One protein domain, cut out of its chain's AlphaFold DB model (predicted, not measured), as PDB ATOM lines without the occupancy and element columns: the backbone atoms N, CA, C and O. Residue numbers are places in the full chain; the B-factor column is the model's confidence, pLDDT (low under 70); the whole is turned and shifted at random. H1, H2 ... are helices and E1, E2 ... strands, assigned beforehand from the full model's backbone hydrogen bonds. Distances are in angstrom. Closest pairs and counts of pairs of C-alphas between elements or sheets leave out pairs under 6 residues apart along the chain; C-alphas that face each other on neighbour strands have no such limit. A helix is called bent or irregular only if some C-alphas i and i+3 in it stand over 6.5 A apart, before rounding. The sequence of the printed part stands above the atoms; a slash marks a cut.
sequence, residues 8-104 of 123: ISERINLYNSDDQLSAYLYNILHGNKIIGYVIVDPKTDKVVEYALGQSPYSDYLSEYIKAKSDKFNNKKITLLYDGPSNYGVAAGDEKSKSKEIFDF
ATOM      1  N   ILE A   8     140.173  91.449 128.393       93.62
ATOM      2  CA  ILE A   8     140.234  92.870 128.057       93.62
ATOM      3  C   ILE A   8     138.888  93.255 127.435       93.62
ATOM      4  O   ILE A   8     138.321  92.477 126.664       93.62
ATOM      5  N   SER A   9     138.345  94.413 127.807       94.12
ATOM      6  CA  SER A   9     137.106  94.932 127.226       94.12
ATOM      7  C   SER A   9     137.265  95.267 125.745       94.12
ATOM      8  O   SER A   9     138.366  95.297 125.195       94.12
ATOM      9  N   GLU A  10     136.153  95.614 125.105       94.50
ATOM     10  CA  GLU A  10     136.218  96.321 123.832       94.50
ATOM     11  C   GLU A  10     136.975  97.647 123.976       94.50
ATOM     12  O   GLU A  10     137.053  98.241 125.058       94.50
ATOM     13  N   ARG A  11     137.544  98.085 122.853       95.44
ATOM     14  CA  ARG A  11     138.308  99.323 122.737       95.44
ATOM     15  C   ARG A  11     137.403 100.536 122.908       95.44
ATOM     16  O   ARG A  11     136.429 100.687 122.171       95.44
ATOM     17  N   ILE A  12     137.807 101.456 123.773       95.94
ATOM     18  CA  ILE A  12     137.175 102.765 123.934       95.94
ATOM     19  C   ILE A  12     138.126 103.829 123.378       95.94
ATOM     20  O   ILE A  12     139.284 103.909 123.783       95.94
ATOM     21  N   ASN A  13     137.655 104.646 122.436       96.38
ATOM     22  CA  ASN A  13     138.462 105.725 121.863       96.38
ATOM     23  C   ASN A  13     138.463 106.944 122.793       96.38
ATOM     24  O   ASN A  13     137.392 107.432 123.161       96.38
ATOM     25  N   LEU A  14     139.652 107.460 123.097       93.81
ATOM     26  CA  LEU A  14     139.861 108.715 123.810       93.81
ATOM     27  C   LEU A  14     140.450 109.754 122.850       93.81
ATOM     28  O   LEU A  14     141.412 109.471 122.129       93.81
ATOM     29  N   TYR A  15     139.880 110.952 122.837       91.19
ATOM     30  CA  TYR A  15     140.293 112.052 121.962       91.19
ATOM     31  C   TYR A  15     141.034 113.122 122.765       91.19
ATOM     32  O   TYR A  15     140.898 113.171 123.974       91.19
ATOM     33  N   ASN A  16     141.836 113.970 122.141       87.56
ATOM     34  CA  ASN A  16     142.397 115.141 122.811       87.56
ATOM     35  C   ASN A  16     141.437 116.338 122.698       87.56
ATOM     36  O   ASN A  16     140.410 116.275 122.011       87.56
ATOM     37  N   SER A  17     141.779 117.437 123.364       81.00
ATOM     38  CA  SER A  17     141.034 118.704 123.303       81.00
ATOM     39  C   SER A  17     140.884 119.285 121.881       81.00
ATOM     40  O   SER A  17     139.922 120.010 121.620       81.00
ATOM     41  N   ASP A  18     141.751 118.887 120.943       82.06
ATOM     42  CA  ASP A  18     141.707 119.239 119.514       82.06
ATOM     43  C   ASP A  18     140.858 118.273 118.650       82.06
ATOM     44  O   ASP A  18     140.891 118.335 117.419       82.06
ATOM     45  N   ASP A  19     140.091 117.370 119.272       82.88
ATOM     46  CA  ASP A  19     139.238 116.360 118.620       82.88
ATOM     47  C   ASP A  19     139.995 115.303 117.790       82.88
ATOM     48  O   ASP A  19     139.446 114.671 116.883       82.88
ATOM     49  N   GLN A  20     141.271 115.085 118.097       89.62
ATOM     50  CA  GLN A  20     142.107 114.059 117.477       89.62
ATOM     51  C   GLN A  20     142.158 112.813 118.354       89.62
ATOM     52  O   GLN A  20     142.192 112.902 119.577       89.62
ATOM     53  N   LEU A  21     142.189 111.629 117.737       94.50
ATOM     54  CA  LEU A  21     142.357 110.377 118.475       94.50
ATOM     55  C   LEU A  21     143.698 110.398 119.226       94.50
ATOM     56  O   LEU A  21     144.760 110.430 118.603       94.50
ATOM     57  N   SER A  22     143.618 110.360 120.552       92.94
ATOM     58  CA  SER A  22     144.758 110.502 121.459       92.94
ATOM     59  C   SER A  22     145.189 109.152 122.021       92.94
ATOM     60  O   SER A  22     146.374 108.823 122.002       92.94
ATOM     61  N   ALA A  23     144.228 108.336 122.467       95.81
ATOM     62  CA  ALA A  23     144.515 107.051 123.090       95.81
ATOM     63  C   ALA A  23     143.380 106.031 122.948       95.81
ATOM     64  O   ALA A  23     142.234 106.365 122.635       95.81
ATOM     65  N   TYR A  24     143.707 104.770 123.221       96.81
ATOM     66  CA  TYR A  24     142.736 103.705 123.431       96.81
ATOM     67  C   TYR A  24     142.688 103.324 124.902       96.81
ATOM     68  O   TYR A  24     143.719 103.014 125.488       96.81
ATOM     69  N   LEU A  25     141.490 103.291 125.472       95.75
ATOM     70  CA  LEU A  25     141.233 102.745 126.795       95.75
ATOM     71  C   LEU A  25     140.695 101.324 126.674       95.75
ATOM     72  O   LEU A  25     139.760 101.061 125.912       95.75
ATOM     73  N   TYR A  26     141.254 100.440 127.487       95.44
ATOM     74  CA  TYR A  26     140.729  99.109 127.707       95.44
ATOM     75  C   TYR A  26     140.577  98.846 129.202       95.44
ATOM     76  O   TYR A  26     141.501  99.079 129.981       95.44
ATOM     77  N   ASN A  27     139.428  98.310 129.599       94.88
ATOM     78  CA  ASN A  27     139.215  97.824 130.954       94.88
ATOM     79  C   ASN A  27     139.684  96.365 131.055       94.88
ATOM     80  O   ASN A  27     139.458  95.562 130.148       94.88
ATOM     81  N   ILE A  28     140.310  96.021 132.175       94.75
ATOM     82  CA  ILE A  28     140.708  94.659 132.521       94.75
ATOM     83  C   ILE A  28     139.597  94.034 133.357       94.75
ATOM     84  O   ILE A  28     139.176  94.595 134.371       94.75
ATOM     85  N   LEU A  29     139.111  92.881 132.914       94.00
ATOM     86  CA  LEU A  29     137.906  92.238 133.414       94.00
ATOM     87  C   LEU A  29     138.230  90.891 134.058       94.00
ATOM     88  O   LEU A  29     138.739  89.992 133.385       94.00
ATOM     89  N   HIS A  30     137.811  90.736 135.314       91.69
ATOM     90  CA  HIS A  30     137.751  89.452 136.008       91.69
ATOM     91  C   HIS A  30     136.287  89.032 136.165       91.69
ATOM     92  O   HIS A  30     135.532  89.564 136.989       91.69
ATOM     93  N   GLY A  31     135.845  88.110 135.308       88.81
ATOM     94  CA  GLY A  31     134.421  87.820 135.137       88.81
ATOM     95  C   GLY A  31     133.669  89.056 134.630       88.81
ATOM     96  O   GLY A  31     133.966  89.552 133.546       88.81
ATOM     97  N   ASN A  32     132.717  89.557 135.422       86.44
ATOM     98  CA  ASN A  32     131.923  90.756 135.106       86.44
ATOM     99  C   ASN A  32     132.419  92.024 135.828       86.44
ATOM    100  O   ASN A  32     131.737  93.046 135.798       86.44
ATOM    101  N   LYS A  33     133.555  91.960 136.531       89.56
ATOM    102  CA  LYS A  33     134.097  93.083 137.305       89.56
ATOM    103  C   LYS A  33     135.289  93.704 136.593       89.56
ATOM    104  O   LYS A  33     136.163  92.978 136.131       89.56
ATOM    105  N   ILE A  34     135.346  95.034 136.572       91.88
ATOM    106  CA  ILE A  34     136.543  95.778 136.173       91.88
ATOM    107  C   ILE A  34     137.520  95.760 137.354       91.88
ATOM    108  O   ILE A  34     137.159  96.165 138.457       91.88
ATOM    109  N   ILE A  35     138.736  95.269 137.122       92.69
ATOM    110  CA  ILE A  35     139.800  95.146 138.136       92.69
ATOM    111  C   ILE A  35     141.036  95.996 137.816       92.69
ATOM    112  O   ILE A  35     141.982  96.053 138.601       92.69
ATOM    113  N   GLY A  36     141.042  96.633 136.653       93.62
ATOM    114  CA  GLY A  36     142.123  97.479 136.181       93.62
ATOM    115  C   GLY A  36     141.741  98.144 134.872       93.62
ATOM    116  O   GLY A  36     140.723  97.813 134.258       93.62
ATOM    117  N   TYR A  37     142.597  99.034 134.403       94.06
ATOM    118  CA  TYR A  37     142.522  99.560 133.051       94.06
ATOM    119  C   TYR A  37     143.917  99.814 132.491       94.06
ATOM    120  O   TYR A  37     144.895  99.952 133.231       94.06
ATOM    121  N   VAL A  38     143.992  99.875 131.167       94.44
ATOM    122  CA  VAL A  38     145.186 100.259 130.419       94.44
ATOM    123  C   VAL A  38     144.817 101.304 129.376       94.44
ATOM    124  O   VAL A  38     143.768 101.218 128.734       94.44
ATOM    125  N   ILE A  39     145.701 102.277 129.198       94.44
ATOM    126  CA  ILE A  39     145.640 103.270 128.135       94.44
ATOM    127  C   ILE A  39     146.818 103.034 127.205       94.44
ATOM    128  O   ILE A  39     147.962 102.899 127.644       94.44
ATOM    129  N   VAL A  40     146.523 102.967 125.914       95.56
ATOM    130  CA  VAL A  40     147.468 102.598 124.866       95.56
ATOM    131  C   VAL A  40     147.572 103.730 123.853       95.56
ATOM    132  O   VAL A  40     146.557 104.265 123.401       95.56
ATOM    133  N   ASP A  41     148.803 104.076 123.486       94.31
ATOM    134  CA  ASP A  41     149.083 104.995 122.387       94.31
ATOM    135  C   ASP A  41     148.690 104.333 121.050       94.31
ATOM    136  O   ASP A  41     149.170 103.241 120.739       94.31
ATOM    137  N   PRO A  42     147.846 104.977 120.227       94.44
ATOM    138  CA  PRO A  42     147.255 104.362 119.047       94.44
ATOM    139  C   PRO A  42     148.227 104.264 117.864       94.44
ATOM    140  O   PRO A  42     147.897 103.629 116.864       94.44
ATOM    141  N   LYS A  43     149.386 104.933 117.932       93.56
ATOM    142  CA  LYS A  43     150.418 104.934 116.884       93.56
ATOM    143  C   LYS A  43     151.497 103.893 117.154       93.56
ATOM    144  O   LYS A  43     152.102 103.389 116.214       93.56
ATOM    145  N   THR A  44     151.792 103.642 118.425       94.94
ATOM    146  CA  THR A  44     152.912 102.793 118.850       94.94
ATOM    147  C   THR A  44     152.478 101.498 119.524       94.94
ATOM    148  O   THR A  44     153.339 100.658 119.787       94.94
ATOM    149  N   ASP A  45     151.187 101.351 119.836       92.19
ATOM    150  CA  ASP A  45     150.606 100.243 120.605       92.19
ATOM    151  C   ASP A  45     151.264 100.037 121.982       92.19
ATOM    152  O   ASP A  45     151.170  98.974 122.601       92.19
ATOM    153  N   LYS A  46     151.942 101.070 122.495       94.75
ATOM    154  CA  LYS A  46     152.576 101.044 123.812       94.75
ATOM    155  C   LYS A  46     151.585 101.464 124.883       94.75
ATOM    156  O   LYS A  46     150.841 102.428 124.713       94.75
ATOM    157  N   VAL A  47     151.631 100.775 126.020       92.75
ATOM    158  CA  VAL A  47     150.917 101.194 127.228       92.75
ATOM    159  C   VAL A  47     151.538 102.497 127.727       92.75
ATOM    160  O   VAL A  47     152.733 102.539 128.018       92.75
ATOM    161  N   VAL A  48     150.725 103.547 127.809       92.31
ATOM    162  CA  VAL A  48     151.119 104.867 128.326       92.31
ATOM    163  C   VAL A  48     150.650 105.089 129.758       92.31
ATOM    164  O   VAL A  48     151.299 105.813 130.503       92.31
ATOM    165  N   GLU A  49     149.568 104.423 130.165       90.88
ATOM    166  CA  GLU A  49     149.076 104.429 131.540       90.88
ATOM    167  C   GLU A  49     148.425 103.081 131.865       90.88
ATOM    168  O   GLU A  49     147.827 102.441 130.999       90.88
ATOM    169  N   TYR A  50     148.534 102.641 133.116       92.12
ATOM    170  CA  TYR A  50     147.746 101.539 133.648       92.12
ATOM    171  C   TYR A  50     147.548 101.720 135.150       92.12
ATOM    172  O   TYR A  50     148.434 102.229 135.839       92.12
ATOM    173  N   ALA A  51     146.415 101.256 135.663       90.81
ATOM    174  CA  ALA A  51     146.167 101.218 137.097       90.81
ATOM    175  C   ALA A  51     145.246 100.053 137.473       90.81
ATOM    176  O   ALA A  51     144.530  99.498 136.634       90.81
ATOM    177  N   LEU A  52     145.298  99.672 138.750       90.94
ATOM    178  CA  LEU A  52     144.326  98.769 139.364       90.94
ATOM    179  C   LEU A  52     143.015  99.519 139.622       90.94
ATOM    180  O   LEU A  52     143.027 100.718 139.885       90.94
ATOM    181  N   GLY A  53     141.898  98.797 139.572       87.00
ATOM    182  CA  GLY A  53     140.565  99.367 139.755       87.00
ATOM    183  C   GLY A  53     139.950  99.938 138.475       87.00
ATOM    184  O   GLY A  53     140.376  99.651 137.355       87.00
ATOM    185  N   GLN A  54     138.870 100.697 138.636       87.62
ATOM    186  CA  GLN A  54     138.114 101.257 137.518       87.62
ATOM    187  C   GLN A  54     138.823 102.475 136.919       87.62
ATOM    188  O   GLN A  54     139.445 103.257 137.633       87.62
ATOM    189  N   SER A  55     138.699 102.665 135.602       87.19
ATOM    190  CA  SER A  55     139.106 103.927 134.974       87.19
ATOM    191  C   SER A  55     138.237 105.086 135.475       87.19
ATOM    192  O   SER A  55     137.065 104.855 135.790       87.19
ATOM    193  N   PRO A  56     138.738 106.339 135.464       82.94
ATOM    194  CA  PRO A  56     137.949 107.504 135.875       82.94
ATOM    195  C   PRO A  56     136.579 107.583 135.180       82.94
ATOM    196  O   PRO A  56     135.578 107.942 135.797       82.94
ATOM    197  N   TYR A  57     136.492 107.173 133.912       87.31
ATOM    198  CA  TYR A  57     135.218 107.141 133.193       87.31
ATOM    199  C   TYR A  57     134.290 106.011 133.636       87.31
ATOM    200  O   TYR A  57     133.081 106.209 133.686       87.31
ATOM    201  N   SER A  58     134.821 104.824 133.935       84.50
ATOM    202  CA  SER A  58     133.975 103.711 134.385       84.50
ATOM    203  C   SER A  58     133.411 103.980 135.781       84.50
ATOM    204  O   SER A  58     132.276 103.602 136.055       84.50
ATOM    205  N   ASP A  59     134.175 104.684 136.619       79.12
ATOM    206  CA  ASP A  59     133.801 104.992 137.998       79.12
ATOM    207  C   ASP A  59     132.848 106.202 138.089       79.12
ATOM    208  O   ASP A  59     131.766 106.097 138.663       79.12
ATOM    209  N   TYR A  60     133.183 107.340 137.456       77.00
ATOM    210  CA  TYR A  60     132.503 108.618 137.738       77.00
ATOM    211  C   TYR A  60     131.628 109.167 136.605       77.00
ATOM    212  O   TYR A  60     130.767 110.013 136.854       77.00
ATOM    213  N   LEU A  61     131.799 108.716 135.357       84.06
ATOM    214  CA  LEU A  61     131.155 109.362 134.202       84.06
ATOM    215  C   LEU A  61     129.630 109.388 134.321       84.06
ATOM    216  O   LEU A  61     128.992 110.399 134.032       84.06
ATOM    217  N   SER A  62     129.044 108.272 134.759       83.56
ATOM    218  CA  SER A  62     127.589 108.148 134.857       83.56
ATOM    219  C   SER A  62     126.995 109.092 135.907       83.56
ATOM    220  O   SER A  62     125.921 109.654 135.690       83.56
ATOM    221  N   GLU A  63     127.695 109.304 137.022       81.56
ATOM    222  CA  GLU A  63     127.278 110.223 138.079       81.56
ATOM    223  C   GLU A  63     127.496 111.675 137.664       81.56
ATOM    224  O   GLU A  63     126.608 112.504 137.860       81.56
ATOM    225  N   TYR A  64     128.618 111.962 137.000       80.81
ATOM    226  CA  TYR A  64     128.923 113.284 136.461       80.81
ATOM    227  C   TYR A  64     127.859 113.742 135.453       80.81
ATOM    228  O   TYR A  64     127.300 114.834 135.582       80.81
ATOM    229  N   ILE A  65     127.495 112.877 134.498       84.12
ATOM    230  CA  ILE A  65     126.435 113.155 133.518       84.12
ATOM    231  C   ILE A  65     125.094 113.394 134.217       84.12
ATOM    232  O   ILE A  65     124.373 114.314 133.841       84.12
ATOM    233  N   LYS A  66     124.750 112.602 135.242       83.81
ATOM    234  CA  LYS A  66     123.506 112.797 136.008       83.81
ATOM    235  C   LYS A  66     123.497 114.144 136.734       83.81
ATOM    236  O   LYS A  66     122.509 114.871 136.642       83.81
ATOM    237  N   ALA A  67     124.589 114.493 137.415       81.81
ATOM    238  CA  ALA A  67     124.722 115.748 138.154       81.81
ATOM    239  C   ALA A  67     124.673 116.984 137.239       81.81
ATOM    240  O   ALA A  67     124.204 118.043 137.648       81.81
ATOM    241  N   LYS A  68     125.127 116.845 135.989       82.19
ATOM    242  CA  LYS A  68     125.174 117.908 134.975       82.19
ATOM    243  C   LYS A  68     124.194 117.654 133.827       82.19
ATOM    244  O   LYS A  68     124.466 118.049 132.696       82.19
ATOM    245  N   SER A  69     123.073 116.985 134.094       83.00
ATOM    246  CA  SER A  69     122.179 116.459 133.049       83.00
ATOM    247  C   SER A  69     121.775 117.491 131.990       83.00
ATOM    248  O   SER A  69     121.833 117.173 130.806       83.00
ATOM    249  N   ASP A  70     121.502 118.742 132.367       83.88
ATOM    250  CA  ASP A  70     121.173 119.833 131.434       83.88
ATOM    251  C   ASP A  70     122.251 120.086 130.365       83.88
ATOM    252  O   ASP A  70     121.943 120.489 129.243       83.88
ATOM    253  N   LYS A  71     123.524 119.835 130.695       81.00
ATOM    254  CA  LYS A  71     124.673 120.018 129.796       81.00
ATOM    255  C   LYS A  71     124.877 118.850 128.836       81.00
ATOM    256  O   LYS A  71     125.437 119.040 127.761       81.00
ATOM    257  N   PHE A  72     124.422 117.657 129.212       84.69
ATOM    258  CA  PHE A  72     124.630 116.424 128.452       84.69
ATOM    259  C   PHE A  72     123.365 115.918 127.753       84.69
ATOM    260  O   PHE A  72     123.449 115.053 126.879       84.69
ATOM    261  N   ASN A  73     122.191 116.447 128.102       83.00
ATOM    262  CA  ASN A  73     120.920 116.010 127.541       83.00
ATOM    263  C   ASN A  73     120.891 116.216 126.017       83.00
ATOM    264  O   ASN A  73     121.118 117.321 125.523       83.00
ATOM    265  N   ASN A  74     120.609 115.143 125.274       81.69
ATOM    266  CA  ASN A  74     120.637 115.097 123.807       81.69
ATOM    267  C   ASN A  74     121.973 115.533 123.166       81.69
ATOM    268  O   ASN A  74     121.999 115.867 121.979       81.69
ATOM    269  N   LYS A  75     123.082 115.528 123.917       85.00
ATOM    270  CA  LYS A  75     124.422 115.804 123.388       85.00
ATOM    271  C   LYS A  75     125.173 114.508 123.123       85.00
ATOM    272  O   LYS A  75     125.059 113.530 123.860       85.00
ATOM    273  N   LYS A  76     126.019 114.529 122.099       87.00
ATOM    274  CA  LYS A  76     127.047 113.514 121.904       87.00
ATOM    275  C   LYS A  76     128.158 113.743 122.923       87.00
ATOM    276  O   LYS A  76     128.730 114.831 122.990       87.00
ATOM    277  N   ILE A  77     128.477 112.695 123.673       88.88
ATOM    278  CA  ILE A  77     129.566 112.692 124.649       88.88
ATOM    279  C   ILE A  77     130.828 112.157 123.976       88.88
ATOM    280  O   ILE A  77     130.799 111.116 123.320       88.88
ATOM    281  N   THR A  78     131.934 112.876 124.132       89.31
ATOM    282  CA  THR A  78     133.268 112.452 123.686       89.31
ATOM    283  C   THR A  78     134.177 112.364 124.904       89.31
ATOM    284  O   THR A  78     134.237 113.310 125.685       89.31
ATOM    285  N   LEU A  79     134.863 111.235 125.084       91.81
ATOM    286  CA  LEU A  79     135.819 111.053 126.178       91.81
ATOM    287  C   LEU A  79     137.164 111.660 125.781       91.81
ATOM    288  O   LEU A  79     137.655 111.373 124.684       91.81
ATOM    289  N   LEU A  80     137.731 112.492 126.656       90.06
ATOM    290  CA  LEU A  80     138.947 113.250 126.382       90.06
ATOM    291  C   LEU A  80     140.130 112.819 127.248       90.06
ATOM    292  O   LEU A  80     139.975 112.719 128.463       90.06
ATOM    293  N   TYR A  81     141.297 112.650 126.636       89.06
ATOM    294  CA  TYR A  81     142.570 112.323 127.268       89.06
ATOM    295  C   TYR A  81     143.701 113.141 126.632       89.06
ATOM    296  O   TYR A  81     144.153 112.842 125.522       89.06
ATOM    297  N   ASP A  82     144.171 114.157 127.355       83.56
ATOM    298  CA  ASP A  82     145.314 115.007 126.976       83.56
ATOM    299  C   ASP A  82     146.614 114.586 127.702       83.56
ATOM    300  O   ASP A  82     147.614 115.303 127.702       83.56
ATOM    301  N   GLY A  83     146.614 113.405 128.331       79.44
ATOM    302  CA  GLY A  83     147.757 112.814 129.027       79.44
ATOM    303  C   GLY A  83     147.421 112.351 130.447       79.44
ATOM    304  O   GLY A  83     146.287 112.525 130.902       79.44
ATOM    305  N   PRO A  84     148.405 111.775 131.165       71.75
ATOM    306  CA  PRO A  84     148.209 111.325 132.538       71.75
ATOM    307  C   PRO A  84     147.690 112.471 133.412       71.75
ATOM    308  O   PRO A  84     148.248 113.568 133.388       71.75
ATOM    309  N   SER A  85     146.623 112.210 134.168       68.75
ATOM    310  CA  SER A  85     145.894 113.190 135.000       68.75
ATOM    311  C   SER A  85     145.066 114.249 134.259       68.75
ATOM    312  O   SER A  85     144.451 115.077 134.920       68.75
ATOM    313  N   ASN A  86     144.997 114.225 132.925       78.38
ATOM    314  CA  ASN A  86     144.191 115.164 132.139       78.38
ATOM    315  C   ASN A  86     143.055 114.422 131.435       78.38
ATOM    316  O   ASN A  86     143.076 114.191 130.222       78.38
ATOM    317  N   TYR A  87     142.071 114.027 132.240       83.19
ATOM    318  CA  TYR A  87     140.841 113.401 131.786       83.19
ATOM    319  C   TYR A  87     139.738 114.451 131.657       83.19
ATOM    320  O   TYR A  87     139.592 115.340 132.497       83.19
ATOM    321  N   GLY A  88     138.917 114.326 130.622       84.44
ATOM    322  CA  GLY A  88     137.808 115.236 130.379       84.44
ATOM    323  C   GLY A  88     136.664 114.576 129.635       84.44
ATOM    324  O   GLY A  88     136.770 113.452 129.135       84.44
ATOM    325  N   VAL A  89     135.562 115.305 129.526       87.69
ATOM    326  CA  VAL A  89     134.451 114.948 128.647       87.69
ATOM    327  C   VAL A  89     134.015 116.165 127.856       87.69
ATOM    328  O   VAL A  89     133.867 117.254 128.401       87.69
ATOM    329  N   ALA A  90     133.786 115.983 126.563       85.00
ATOM    330  CA  ALA A  90     133.168 117.002 125.733       85.00
ATOM    331  C   ALA A  90     131.699 116.653 125.496       85.00
ATOM    332  O   ALA A  90     131.388 115.514 125.132       85.00
ATOM    333  N   ALA A  91     130.815 117.639 125.636       87.00
ATOM    334  CA  ALA A  91     129.434 117.551 125.174       87.00
ATOM    335  C   ALA A  91     129.262 118.442 123.942       87.00
ATOM    336  O   ALA A  91     129.550 119.639 123.978       87.00
ATOM    337  N   GLY A  92     128.794 117.870 122.838       81.56
ATOM    338  CA  GLY A  92     128.525 118.615 121.610       81.56
ATOM    339  C   GLY A  92     127.263 118.130 120.916       81.56
ATOM    340  O   GLY A  92     126.867 116.976 121.063       81.56
ATOM    341  N   ASP A  93     126.622 119.003 120.145       78.62
ATOM    342  CA  ASP A  93     125.567 118.567 119.230       78.62
ATOM    343  C   ASP A  93     126.195 117.823 118.053       78.62
ATOM    344  O   ASP A  93     127.173 118.297 117.481       78.62
ATOM    345  N   GLU A  94     125.602 116.712 117.612       64.38
ATOM    346  CA  GLU A  94     126.103 115.969 116.440       64.38
ATOM    347  C   GLU A  94     126.203 116.827 115.171       64.38
ATOM    348  O   GLU A  94     126.976 116.525 114.265       64.38
ATOM    349  N   LYS A  95     125.418 117.908 115.112       62.25
ATOM    350  CA  LYS A  95     125.335 118.833 113.976       62.25
ATOM    351  C   LYS A  95     126.163 120.109 114.158       62.25
ATOM    352  O   LYS A  95     126.223 120.905 113.224       62.25
ATOM    353  N   SER A  96     126.774 120.330 115.327       62.44
ATOM    354  CA  SER A  96     127.555 121.537 115.614       62.44
ATOM    355  C   SER A  96     129.032 121.215 115.817       62.44
ATOM    356  O   SER A  96     129.392 120.225 116.443       62.44
ATOM    357  N   LYS A  97     129.905 122.103 115.329       61.31
ATOM    358  CA  LYS A  97     131.345 122.058 115.633       61.31
ATOM    359  C   LYS A  97     131.670 122.579 117.037       61.31
ATOM    360  O   LYS A  97     132.792 122.403 117.495       61.31
ATOM    361  N   SER A  98     130.719 123.230 117.714       64.06
ATOM    362  CA  SER A  98     130.912 123.705 119.085       64.06
ATOM    363  C   SER A  98     130.750 122.552 120.073       64.06
ATOM    364  O   SER A  98     129.666 121.969 120.171       64.06
ATOM    365  N   LYS A  99     131.806 122.264 120.833       73.75
ATOM    366  CA  LYS A  99     131.765 121.359 121.982       73.75
ATOM    367  C   LYS A  99     132.089 122.151 123.243       73.75
ATOM    368  O   LYS A  99     132.991 122.984 123.226       73.75
ATOM    369  N   GLU A 100     131.351 121.901 124.314       79.25
ATOM    370  CA  GLU A 100     131.715 122.373 125.649       79.25
ATOM    371  C   GLU A 100     132.597 121.293 126.284       79.25
ATOM    372  O   GLU A 100     132.195 120.128 126.349       79.25
ATOM    373  N   ILE A 101     133.821 121.664 126.668       75.31
ATOM    374  CA  ILE A 101     134.770 120.769 127.337       75.31
ATOM    375  C   ILE A 101     134.591 120.929 128.842       75.31
ATOM    376  O   ILE A 101     134.687 122.035 129.372       75.31
ATOM    377  N   PHE A 102     134.358 119.811 129.513       75.12
ATOM    378  CA  PHE A 102     134.287 119.723 130.960       75.12
ATOM    379  C   PHE A 102     135.520 118.979 131.452       75.12
ATOM    380  O   PHE A 102     135.727 117.806 131.122       75.12
ATOM    381  N   ASP A 103     136.349 119.683 132.219       67.56
ATOM    382  CA  ASP A 103     137.497 119.080 132.879       67.56
ATOM    383  C   ASP A 103     137.003 118.193 134.020       67.56
ATOM    384  O   ASP A 103     136.435 118.653 135.009       67.56
ATOM    385  N   PHE A 104     137.194 116.894 133.841       63.00
ATOM    386  CA  PHE A 104     136.687 115.870 134.735       63.00
ATOM    387  C   PHE A 104     137.551 115.719 135.989       63.00
ATOM    388  O   PHE A 104     137.080 115.224 137.010       63.00
TER     389      PHE A 104
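Overview. This is residues 8 to 104 of the 123 residues of an uncharacterized protein of Thermoanaerobacterium thermosaccharolyticum (strain ATCC 7956 / DSM 571 / NCIMB 9385 / NCA 3814 / NCTC 13789 / WDCM 00135 / 2032) (UniProt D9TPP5). Two small antiparallel sheets, E1 to E4 and E5 to E7, meet where E1 and E5 come together, and irregular helix H1 bridges from the first sheet to the second, with short H2 beyond it. Each sheet is a meander, each strand the antiparallel neighbour of the one before, in orders E1 E2 E3 E4 and E5 E6 E7. The printed part has 97 residues, two named helices and seven named strands, along the chain E1 E2 E3 E4 H1 H2 E5 E6 E7, class mixed. It is compact, radius of gyration of the C-alphas 13.7 A, spanning 36 by 29 by 22 A.

Arrangement. Start at E1, residues 12 to 15, which forms a hairpin with E2, residues 21 to 30; look for N 14 and O 23, 2.8 A apart. E3, residues 33 to 40, bends by 54 degrees at residue 36 and pairs with E2 through N 28 and O 36, 2.8 A. E4, residues 47 to 52, brings N 39 and O 49 to 2.8 A. This sheet is only just strongly twisted: its C-alphas lie up to 4.3 A off the best plane through all of them. H1, residues 56 to 67, only grazes it with residues 56 to 59. H2, residues 69 to 72, is close to H1 but not clearly touching, C-alphas 65 and 72 being closest at 6.3 A. Next come E5, residues 76 to 81, and E6, residues 87 to 92, with N 78 and O 90 at 2.9 A; E7, residues 99 to 103, adds N 102 and O 89, 2.8 A. H1 is on this sheet, height over the sheet 10.5 A, slantwise to the strands at 39 degrees to E6 on the local plane; H2 only grazes it. The closest C-alphas of E1 and E5, Tyr 15 and Leu 80, are 4.8 A apart. In H1, 6 of 8 O i to N i+4 pairs are within hydrogen-bond range; H2 is too short for one.

Along the chain. Find C-alpha 12 at (137.175, 102.765, 123.934), where E1 begins. E2 measures 27.7 A and E3 20.6 A. H1 runs 15.8 A from (137.949, 107.504, 135.875); C-alphas 59 and 62 are 7.6 A apart. E7 ends at (137.497, 119.080, 132.879).

Size, cuts and confidence. The farthest C-alphas, Gly 31 and Ser 96, are 39.6 A apart. The printed part has no cut and no long link. Confidence is under 70 at residues 85, 94 to 98 and 103 to 104.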